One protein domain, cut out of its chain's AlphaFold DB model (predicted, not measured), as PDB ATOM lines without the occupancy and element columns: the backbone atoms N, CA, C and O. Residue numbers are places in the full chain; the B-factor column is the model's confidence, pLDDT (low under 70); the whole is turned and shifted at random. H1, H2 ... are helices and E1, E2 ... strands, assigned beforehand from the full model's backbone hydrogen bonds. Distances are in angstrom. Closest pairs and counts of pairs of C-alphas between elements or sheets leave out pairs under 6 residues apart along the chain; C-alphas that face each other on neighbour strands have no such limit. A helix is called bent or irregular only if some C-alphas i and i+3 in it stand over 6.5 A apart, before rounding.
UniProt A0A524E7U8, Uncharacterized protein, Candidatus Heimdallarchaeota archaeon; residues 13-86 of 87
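What this domain is: This is residues 13 to 86 of the 87 residues of an uncharacterized protein of Candidatus Heimdallarchaeota archaeon (UniProt A0A524E7U8). A compact head, built on a twisted three-strand meander, E1 to E3, with H1 beside its strands, has one helical tail: residues 69 to 86 stick out, with H3 in them, and make the length. The printed part has 74 residues with four named strands, then three named helices: E1 E2 E3 E4 H1 H2 H3. The sheet's order is E1, E2, E3, antiparallel, and the class is mixed, helices and strands. The whole is loose, with a radius of gyration of the C-alphas of 15.2 A and spans of 52 by 25 by 20 A.

How they stand to each other: Begin with E1, residues 13 to 23, which bends by 83 degrees at residue 20 and forms a hairpin with E2, residues 27 to 32; look for N 21 and O 29, 2.8 A apart. E2 forms the next hairpin with E3, residues 40 to 43, with N 28 and O 42 at 2.8 A. E4, residues 52 to 54, pairs with no named strand; its closest C-alphas to E1 are those of Arg 52 and Arg 16, 4.2 A apart. H1, residues 55 to 62, is on the strongly twisted sheet, over none of its strands. H2, residues 67 to 70, is irregular and only grazes the sheet with residues 67 to 68. H3, residues 72 to 84, is not on it. Every O i to N i+4 pair is within hydrogen-bond range in H1 and H3; H2 is too short for one.

Where its parts are: Find C-alpha 13 at (43.661, -22.459, 22.236); from there E1 runs 20.5 A, and E2 later 13.7 A. H1 spans 10.5 A, while C-alphas 67 and 70 of H2 are 7.3 A apart. H3 runs 18.8 A to C-alpha 84 at (39.432, -21.936, -24.344).

The domain as a whole: The farthest C-alphas, of Asp 14 and Ser 86, are 52.2 A apart. The printed part has no cut and no long link. Residues 65 to 86 have pLDDT under 70.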
ATOM      1  N   SER A  13      44.762 -21.806  21.537       91.19
ATOM      2  CA  SER A  13      43.661 -22.459  22.236       91.19
ATOM      3  C   SER A  13      44.092 -23.801  22.825       91.19
ATOM      4  O   SER A  13      45.142 -24.344  22.470       91.19
ATOM      5  N   ASP A  14      43.231 -24.369  23.665       91.88
ATOM      6  CA  ASP A  14      43.397 -25.727  24.194       91.88
ATOM      7  C   ASP A  14      43.152 -26.817  23.138       91.88
ATOM      8  O   ASP A  14      43.508 -27.974  23.345       91.88
ATOM      9  N   TYR A  15      42.580 -26.459  21.981       94.00
ATOM     10  CA  TYR A  15      42.373 -27.398  20.884       94.00
ATOM     11  C   TYR A  15      43.692 -27.735  20.193       94.00
ATOM     12  O   TYR A  15      44.473 -26.849  19.826       94.00
ATOM     13  N   ARG A  16      43.900 -29.025  19.937       95.12
ATOM     14  CA  ARG A  16      45.090 -29.569  19.285       95.12
ATOM     15  C   ARG A  16      44.695 -30.416  18.080       95.12
ATOM     16  O   ARG A  16      43.582 -30.907  17.994       95.12
ATOM     17  N   ILE A  17      45.605 -30.574  17.124       94.69
ATOM     18  CA  ILE A  17      45.475 -31.639  16.124       94.69
ATOM     19  C   ILE A  17      45.847 -32.967  16.790       94.69
ATOM     20  O   ILE A  17      47.027 -33.202  17.063       94.69
ATOM     21  N   ASP A  18      44.855 -33.818  17.026       93.62
ATOM     22  CA  ASP A  18      45.029 -35.128  17.663       93.62
ATOM     23  C   ASP A  18      45.375 -36.210  16.643       93.62
ATOM     24  O   ASP A  18      46.271 -37.023  16.868       93.62
ATOM     25  N   TYR A  19      44.730 -36.170  15.474       92.38
ATOM     26  CA  TYR A  19      44.994 -37.113  14.389       92.38
ATOM     27  C   TYR A  19      45.468 -36.377  13.146       92.38
ATOM     28  O   TYR A  19      44.670 -35.800  12.409       92.38
ATOM     29  N   LEU A  20      46.777 -36.415  12.901       93.31
ATOM     30  CA  LEU A  20      47.385 -35.865  11.696       93.31
ATOM     31  C   LEU A  20      47.417 -36.926  10.588       93.31
ATOM     32  O   LEU A  20      48.145 -37.910  10.686       93.31
ATOM     33  N   LEU A  21      46.649 -36.707   9.523       91.81
ATOM     34  CA  LEU A  21      46.576 -37.602   8.365       91.81
ATOM     35  C   LEU A  21      47.567 -37.207   7.271       91.81
ATOM     36  O   LEU A  21      48.177 -38.069   6.645       91.81
ATOM     37  N   VAL A  22      47.710 -35.904   7.015       93.12
ATOM     38  CA  VAL A  22      48.625 -35.386   5.988       93.12
ATOM     39  C   VAL A  22      49.344 -34.152   6.502       93.12
ATOM     40  O   VAL A  22      48.719 -33.206   6.984       93.12
ATOM     41  N   ASP A  23      50.659 -34.134   6.311       93.88
ATOM     42  CA  ASP A  23      51.483 -32.941   6.444       93.88
ATOM     43  C   ASP A  23      51.858 -32.412   5.053       93.88
ATOM     44  O   ASP A  23      52.538 -33.080   4.274       93.88
ATOM     45  N   SER A  24      51.395 -31.208   4.723       91.12
ATOM     46  CA  SER A  24      51.764 -30.513   3.490       91.12
ATOM     47  C   SER A  24      52.647 -29.302   3.783       91.12
ATOM     48  O   SER A  24      52.779 -28.837   4.913       91.12
ATOM     49  N   ILE A  25      53.200 -28.695   2.736       91.00
ATOM     50  CA  ILE A  25      54.040 -27.494   2.871       91.00
ATOM     51  C   ILE A  25      53.312 -26.360   3.618       91.00
ATOM     52  O   ILE A  25      53.944 -25.604   4.351       91.00
ATOM     53  N   LYS A  26      51.991 -26.221   3.438       91.00
ATOM     54  CA  LYS A  26      51.227 -25.056   3.926       91.00
ATOM     55  C   LYS A  26      50.145 -25.381   4.948       91.00
ATOM     56  O   LYS A  26      49.691 -24.467   5.636       91.00
ATOM     57  N   SER A  27      49.753 -26.643   5.063       92.69
ATOM     58  CA  SER A  27      48.607 -27.056   5.869       92.69
ATOM     59  C   SER A  27      48.784 -28.459   6.430       92.69
ATOM     60  O   SER A  27      49.443 -29.302   5.820       92.69
ATOM     61  N   TYR A  28      48.114 -28.716   7.538       92.75
ATOM     62  CA  TYR A  28      47.846 -30.046   8.052       92.75
ATOM     63  C   TYR A  28      46.455 -30.496   7.608       92.75
ATOM     64  O   TYR A  28      45.541 -29.675   7.505       92.75
ATOM     65  N   TYR A  29      46.296 -31.785   7.342       93.00
ATOM     66  CA  TYR A  29      44.995 -32.433   7.234       93.00
ATOM     67  C   TYR A  29      44.834 -33.337   8.444       93.00
ATOM     68  O   TYR A  29      45.651 -34.238   8.642       93.00
ATOM     69  N   GLY A  30      43.824 -33.085   9.267       93.25
ATOM     70  CA  GLY A  30      43.670 -33.831  10.504       93.25
ATOM     71  C   GLY A  30      42.391 -33.535  11.260       93.25
ATOM     72  O   GLY A  30      41.603 -32.677  10.861       93.25
ATOM     73  N   ILE A  31      42.203 -34.280  12.342       93.38
ATOM     74  CA  ILE A  31      41.073 -34.159  13.261       93.38
ATOM     75  C   ILE A  31      41.539 -33.407  14.506       93.38
ATOM     76  O   ILE A  31      42.625 -33.660  15.032       93.38
ATOM     77  N   VAL A  32      40.696 -32.483  14.945       93.69
ATOM     78  CA  VAL A  32      40.816 -31.713  16.180       93.69
ATOM     79  C   VAL A  32      39.780 -32.254  17.151       93.69
ATOM     80  O   VAL A  32      38.577 -32.055  16.931       93.69
ATOM     81  N   ASP A  33      40.223 -32.961  18.186       87.25
ATOM     82  CA  ASP A  33      39.312 -33.585  19.137       87.25
ATOM     83  C   ASP A  33      38.464 -32.526  19.855       87.25
ATOM     84  O   ASP A  33      38.888 -31.395  20.115       87.25
ATOM     85  N   GLY A  34      37.196 -32.859  20.083       88.56
ATOM     86  CA  GLY A  34      36.208 -31.939  20.651       88.56
ATOM     87  C   GLY A  34      35.827 -30.733  19.773       88.56
ATOM     88  O   GLY A  34      35.065 -29.878  20.236       88.56
ATOM     89  N   LEU A  35      36.317 -30.628  18.529       90.25
ATOM     90  CA  LEU A  35      35.950 -29.547  17.599       90.25
ATOM     91  C   LEU A  35      35.422 -30.048  16.253       90.25
ATOM     92  O   LEU A  35      34.440 -29.507  15.748       90.25
ATOM     93  N   THR A  36      36.087 -31.030  15.647       86.88
ATOM     94  CA  THR A  36      35.792 -31.500  14.287       86.88
ATOM     95  C   THR A  36      35.391 -32.969  14.324       86.88
ATOM     96  O   THR A  36      36.109 -33.770  14.915       86.88
ATOM     97  N   LEU A  37      34.295 -33.336  13.658       85.12
ATOM     98  CA  LEU A  37      33.902 -34.744  13.494       85.12
ATOM     99  C   LEU A  37      34.639 -35.422  12.330       85.12
ATOM    100  O   LEU A  37      34.991 -36.593  12.416       85.12
ATOM    101  N   ASP A  38      34.903 -34.661  11.267       87.31
ATOM    102  CA  ASP A  38      35.634 -35.105  10.082       87.31
ATOM    103  C   ASP A  38      37.003 -34.419  10.003       87.31
ATOM    104  O   ASP A  38      37.156 -33.302  10.513       87.31
ATOM    105  N   PRO A  39      37.993 -35.007   9.309       90.25
ATOM    106  CA  PRO A  39      39.277 -34.354   9.136       90.25
ATOM    107  C   PRO A  39      39.165 -33.101   8.259       90.25
ATOM    108  O   PRO A  39      38.501 -33.083   7.216       90.25
ATOM    109  N   VAL A  40      39.870 -32.047   8.662       90.50
ATOM    110  CA  VAL A  40      39.826 -30.721   8.036       90.50
ATOM    111  C   VAL A  40      41.218 -30.224   7.671       90.50
ATOM    112  O   VAL A  40      42.230 -30.630   8.241       90.50
ATOM    113  N   TRP A  41      41.268 -29.312   6.699       92.31
ATOM    114  CA  TRP A  41      42.497 -28.614   6.334       92.31
ATOM    115  C   TRP A  41      42.740 -27.425   7.263       92.31
ATOM    116  O   TRP A  41      41.954 -26.475   7.294       92.31
ATOM    117  N   ILE A  42      43.864 -27.457   7.970       92.31
ATOM    118  CA  ILE A  42      44.271 -26.448   8.948       92.31
ATOM    119  C   ILE A  42      45.577 -25.811   8.452       92.31
ATOM    120  O   ILE A  42      46.575 -26.515   8.301       92.31
ATOM    121  N   PRO A  43      45.619 -24.500   8.162       93.56
ATOM    122  CA  PRO A  43      46.849 -23.833   7.742       93.56
ATOM    123  C   PRO A  43      47.939 -23.953   8.812       93.56
ATOM    124  O   PRO A  43      47.658 -23.732   9.985       93.56
ATOM    125  N   LYS A  44      49.202 -24.191   8.435       94.12
ATOM    126  CA  LYS A  44      50.326 -24.221   9.395       94.12
ATOM    127  C   LYS A  44      50.486 -22.904  10.153       94.12
ATOM    128  O   LYS A  44      50.897 -22.901  11.302       94.12
ATOM    129  N   SER A  45      50.101 -21.783   9.540       93.25
ATOM    130  CA  SER A  45      50.069 -20.479  10.210       93.25
ATOM    131  C   SER A  45      49.045 -20.402  11.345       93.25
ATOM    132  O   SER A  45      49.173 -19.533  12.203       93.25
ATOM    133  N   ALA A  46      48.042 -21.282  11.367       93.06
ATOM    134  CA  ALA A  46      47.036 -21.386  12.419       93.06
ATOM    135  C   ALA A  46      47.455 -22.327  13.558       93.06
ATOM    136  O   ALA A  46      46.690 -22.494  14.503       93.06
ATOM    137  N   VAL A  47      48.636 -22.948  13.473       93.81
ATOM    138  CA  VAL A  47      49.056 -24.036  14.360       93.81
ATOM    139  C   VAL A  47      50.391 -23.692  15.015       93.81
ATOM    140  O   VAL A  47      51.342 -23.277  14.354       93.81
ATOM    141  N   GLY A  48      50.443 -23.829  16.335       91.31
ATOM    142  CA  GLY A  48      51.646 -23.690  17.145       91.31
ATOM    143  C   GLY A  48      52.618 -24.854  16.948       91.31
ATOM    144  O   GLY A  48      52.305 -25.871  16.329       91.31
ATOM    145  N   LYS A  49      53.826 -24.725  17.502       88.12
ATOM    146  CA  LYS A  49      54.871 -25.764  17.396       88.12
ATOM    147  C   LYS A  49      54.477 -27.096  18.049       88.12
ATOM    148  O   LYS A  49      55.020 -28.132  17.693       88.12
ATOM    149  N   ASP A  50      53.547 -27.058  18.991       91.56
ATOM    150  CA  ASP A  50      53.017 -28.189  19.753       91.56
ATOM    151  C   ASP A  50      51.700 -28.743  19.183       91.56
ATOM    152  O   ASP A  50      51.038 -29.552  19.830       91.56
ATOM    153  N   LEU A  51      51.329 -28.335  17.964       92.25
ATOM    154  CA  LEU A  51      50.070 -28.669  17.291       92.25
ATOM    155  C   LEU A  51      48.810 -28.055  17.919       92.25
ATOM    156  O   LEU A  51      47.707 -28.393  17.481       92.25
ATOM    157  N   ARG A  52      48.933 -27.140  18.894       94.88
ATOM    158  CA  ARG A  52      47.787 -26.347  19.365       94.88
ATOM    159  C   ARG A  52      47.350 -25.344  18.313       94.88
ATOM    160  O   ARG A  52      48.168 -24.790  17.579       94.88
ATOM    161  N   ILE A  53      46.054 -25.096  18.232       94.12
ATOM    162  CA  ILE A  53      45.461 -24.255  17.194       94.12
ATOM    163  C   ILE A  53      45.196 -22.864  17.757       94.12
ATOM    164  O   ILE A  53      44.727 -22.712  18.881       94.12
ATOM    165  N   LYS A  54      45.472 -21.824  16.974       93.81
ATOM    166  CA  LYS A  54      45.224 -20.428  17.351       93.81
ATOM    167  C   LYS A  54      43.730 -20.116  17.425       93.81
ATOM    168  O   LYS A  54      42.958 -20.524  16.551       93.81
ATOM    169  N   HIS A  55      43.338 -19.290  18.394       92.75
ATOM    170  CA  HIS A  55      41.935 -18.922  18.628       92.75
ATOM    171  C   HIS A  55      41.225 -18.338  17.401       92.75
ATOM    172  O   HIS A  55      40.059 -18.652  17.158       92.75
ATOM    173  N   TRP A  56      41.909 -17.528  16.585       90.31
ATOM    174  CA  TRP A  56      41.290 -16.919  15.400       90.31
ATOM    175  C   TRP A  56      40.748 -17.967  14.420       90.31
ATOM    176  O   TRP A  56      39.685 -17.762  13.831       90.31
ATOM    177  N   TRP A  57      41.445 -19.094  14.261       91.94
ATOM    178  CA  TRP A  57      41.034 -20.149  13.340       91.94
ATOM    179  C   TRP A  57      39.851 -20.927  13.910       91.94
ATOM    180  O   TRP A  57      38.878 -21.158  13.197       91.94
ATOM    181  N   ILE A  58      39.881 -21.231  15.214       91.38
ATOM    182  CA  ILE A  58      38.765 -21.863  15.935       91.38
ATOM    183  C   ILE A  58      37.498 -21.017  15.804       91.38
ATOM    184  O   ILE A  58      36.432 -21.534  15.473       91.38
ATOM    185  N   ASN A  59      37.620 -19.705  16.003       90.06
ATOM    186  CA  ASN A  59      36.505 -18.771  15.889       90.06
ATOM    187  C   ASN A  59      35.963 -18.719  14.454       90.06
ATOM    188  O   ASN A  59      34.748 -18.725  14.258       90.06
ATOM    189  N   GLN A  60      36.837 -18.724  13.440       87.19
ATOM    190  CA  GLN A  60      36.407 -18.810  12.040       87.19
ATOM    191  C   GLN A  60      35.689 -20.127  11.739       87.19
ATOM    192  O   GLN A  60      34.608 -20.094  11.150       87.19
ATOM    193  N   TYR A  61      36.232 -21.254  12.198       86.62
ATOM    194  CA  TYR A  61      35.638 -22.576  12.021       86.62
ATOM    195  C   TYR A  61      34.245 -22.661  12.664       86.62
ATOM    196  O   TYR A  61      33.268 -22.949  11.973       86.62
ATOM    197  N   LYS A  62      34.124 -22.303  13.952       87.81
ATOM    198  CA  LYS A  62      32.848 -22.295  14.695       87.81
ATOM    199  C   LYS A  62      31.824 -21.328  14.104       87.81
ATOM    200  O   LYS A  62      30.634 -21.613  14.131       87.81
ATOM    201  N   SER A  63      32.270 -20.204  13.540       85.94
ATOM    202  CA  SER A  63      31.369 -19.232  12.906       85.94
ATOM    203  C   SER A  63      30.724 -19.730  11.610       85.94
ATOM    204  O   SER A  63      29.932 -19.004  11.013       85.94
ATOM    205  N   GLY A  64      31.094 -20.918  11.114       75.25
ATOM    206  CA  GLY A  64      30.582 -21.433   9.846       75.25
ATOM    207  C   GLY A  64      31.010 -20.593   8.639       75.25
ATOM    208  O   GLY A  64      30.524 -20.827   7.532       75.25
ATOM    209  N   LYS A  65      31.939 -19.636   8.817       60.16
ATOM    210  CA  LYS A  65      32.649 -18.947   7.730       60.16
ATOM    211  C   LYS A  65      33.565 -19.964   7.075       60.16
ATOM    212  O   LYS A  65      34.758 -20.047   7.338       60.16
ATOM    213  N   SER A  66      32.927 -20.796   6.268       51.50
ATOM    214  CA  SER A  66      33.491 -21.936   5.588       51.50
ATOM    215  C   SER A  66      34.824 -21.574   4.942       51.50
ATOM    216  O   SER A  66      34.895 -20.782   4.003       51.50
ATOM    217  N   ILE A  67      35.888 -22.215   5.422       52.72
ATOM    218  CA  ILE A  67      37.218 -22.209   4.799       52.72
ATOM    219  C   ILE A  67      37.176 -22.951   3.438       52.72
ATOM    220  O   ILE A  67      38.170 -22.980   2.713       52.72
ATOM    221  N   ARG A  68      36.021 -23.501   3.014       48.88
ATOM    222  CA  ARG A  68      35.865 -24.173   1.710       48.88
ATOM    223  C   ARG A  68      36.038 -23.231   0.509       48.88
ATOM    224  O   ARG A  68      36.335 -23.696  -0.585       48.88
ATOM    225  N   THR A  69      35.915 -21.913   0.661       42.81
ATOM    226  CA  THR A  69      35.616 -21.035  -0.491       42.81
ATOM    227  C   THR A  69      36.811 -20.458  -1.267       42.81
ATOM    228  O   THR A  69      36.641 -19.427  -1.913       42.81
ATOM    229  N   LYS A  70      38.028 -21.032  -1.251       44.94
ATOM    230  CA  LYS A  70      39.137 -20.449  -2.061       44.94
ATOM    231  C   LYS A  70      40.127 -21.390  -2.750       44.94
ATOM    232  O   LYS A  70      40.974 -20.888  -3.490       44.94
ATOM    233  N   VAL A  71      40.041 -22.709  -2.578       43.75
ATOM    234  CA  VAL A  71      40.956 -23.628  -3.291       43.75
ATOM    235  C   VAL A  71      40.343 -24.124  -4.604       43.75
ATOM    236  O   VAL A  71      41.023 -24.130  -5.629       43.75
ATOM    237  N   GLU A  72      39.042 -24.422  -4.624       39.81
ATOM    238  CA  GLU A  72      38.371 -24.938  -5.827       39.81
ATOM    239  C   GLU A  72      38.273 -23.899  -6.953       39.81
ATOM    240  O   GLU A  72      38.434 -24.232  -8.126       39.81
ATOM    241  N   THR A  73      38.129 -22.611  -6.630       42.78
ATOM    242  CA  THR A  73      37.961 -21.568  -7.655       42.78
ATOM    243  C   THR A  73      39.229 -21.323  -8.473       42.78
ATOM    244  O   THR A  73      39.138 -20.987  -9.652       42.78
ATOM    245  N   LYS A  74      40.424 -21.518  -7.892       44.94
ATOM    246  CA  LYS A  74      41.685 -21.321  -8.626       44.94
ATOM    247  C   LYS A  74      41.997 -22.483  -9.561       44.94
ATOM    248  O   LYS A  74      42.378 -22.241 -10.701       44.94
ATOM    249  N   VAL A  75      41.799 -23.726  -9.119       46.62
ATOM    250  CA  VAL A  75      42.078 -24.906  -9.958       46.62
ATOM    251  C   VAL A  75      41.125 -24.961 -11.154       46.62
ATOM    252  O   VAL A  75      41.561 -25.233 -12.276       46.62
ATOM    253  N   VAL A  76      39.846 -24.634 -10.944       46.81
ATOM    254  CA  VAL A  76      38.849 -24.596 -12.022       46.81
ATOM    255  C   VAL A  76      39.124 -23.444 -12.997       46.81
ATOM    256  O   VAL A  76      39.092 -23.662 -14.207       46.81
ATOM    257  N   GLN A  77      39.500 -22.246 -12.522       46.09
ATOM    258  CA  GLN A  77      39.840 -21.132 -13.420       46.09
ATOM    259  C   GLN A  77      41.096 -21.387 -14.263       46.09
ATOM    260  O   GLN A  77      41.112 -21.029 -15.441       46.09
ATOM    261  N   THR A  78      42.141 -22.005 -13.704       47.59
ATOM    262  CA  THR A  78      43.355 -22.307 -14.480       47.59
ATOM    263  C   THR A  78      43.086 -23.368 -15.549       47.59
ATOM    264  O   THR A  78      43.541 -23.213 -16.681       47.59
ATOM    265  N   LYS A  79      42.295 -24.405 -15.237       48.69
ATOM    266  CA  LYS A  79      41.930 -25.440 -16.220       48.69
ATOM    267  C   LYS A  79      41.041 -24.903 -17.344       48.69
ATOM    268  O   LYS A  79      41.258 -25.261 -18.497       48.69
ATOM    269  N   LEU A  80      40.096 -24.012 -17.040       50.28
ATOM    270  CA  LEU A  80      39.225 -23.421 -18.063       50.28
ATOM    271  C   LEU A  80      39.992 -22.479 -19.003       50.28
ATOM    272  O   LEU A  80      39.772 -22.523 -20.210       50.28
ATOM    273  N   LYS A  81      40.948 -21.685 -18.503       50.75
ATOM    274  CA  LYS A  81      41.750 -20.798 -19.369       50.75
ATOM    275  C   LYS A  81      42.607 -21.552 -20.388       50.75
ATOM    276  O   LYS A  81      42.782 -21.058 -21.496       50.75
ATOM    277  N   HIS A  82      43.113 -22.736 -20.047       52.53
ATOM    278  CA  HIS A  82      43.882 -23.543 -20.998       52.53
ATOM    279  C   HIS A  82      43.020 -24.259 -22.042       52.53
ATOM    280  O   HIS A  82      43.519 -24.537 -23.126       52.53
ATOM    281  N   PHE A  83      41.739 -24.510 -21.765       52.81
ATOM    282  CA  PHE A  83      40.842 -25.149 -22.731       52.81
ATOM    283  C   PHE A  83      40.277 -24.178 -23.777       52.81
ATOM    284  O   PHE A  83      40.084 -24.573 -24.922       52.81
ATOM    285  N   PHE A  84      40.037 -22.910 -23.423       54.09
ATOM    286  CA  PHE A  84      39.432 -21.936 -24.344       54.09
ATOM    287  C   PHE A  84      40.428 -21.135 -25.198       54.09
ATOM    288  O   PHE A  84      40.002 -20.496 -26.152       54.09
ATOM    289  N   ASN A  85      41.734 -21.201 -24.911       48.34
ATOM    290  CA  ASN A  85      42.782 -20.549 -25.716       48.34
ATOM    291  C   ASN A  85      43.483 -21.493 -26.712       48.34
ATOM    292  O   ASN A  85      44.521 -21.139 -27.262       48.34
ATOM    293  N   SER A  86      42.934 -22.689 -26.938       50.75
ATOM    294  CA  SER A  86      43.423 -23.627 -27.952       50.75
ATOM    295  C   SER A  86      42.460 -23.667 -29.146       50.75
ATOM    296  O   SER A  86      41.843 -24.696 -29.415       50.75
TER     297      SER A  86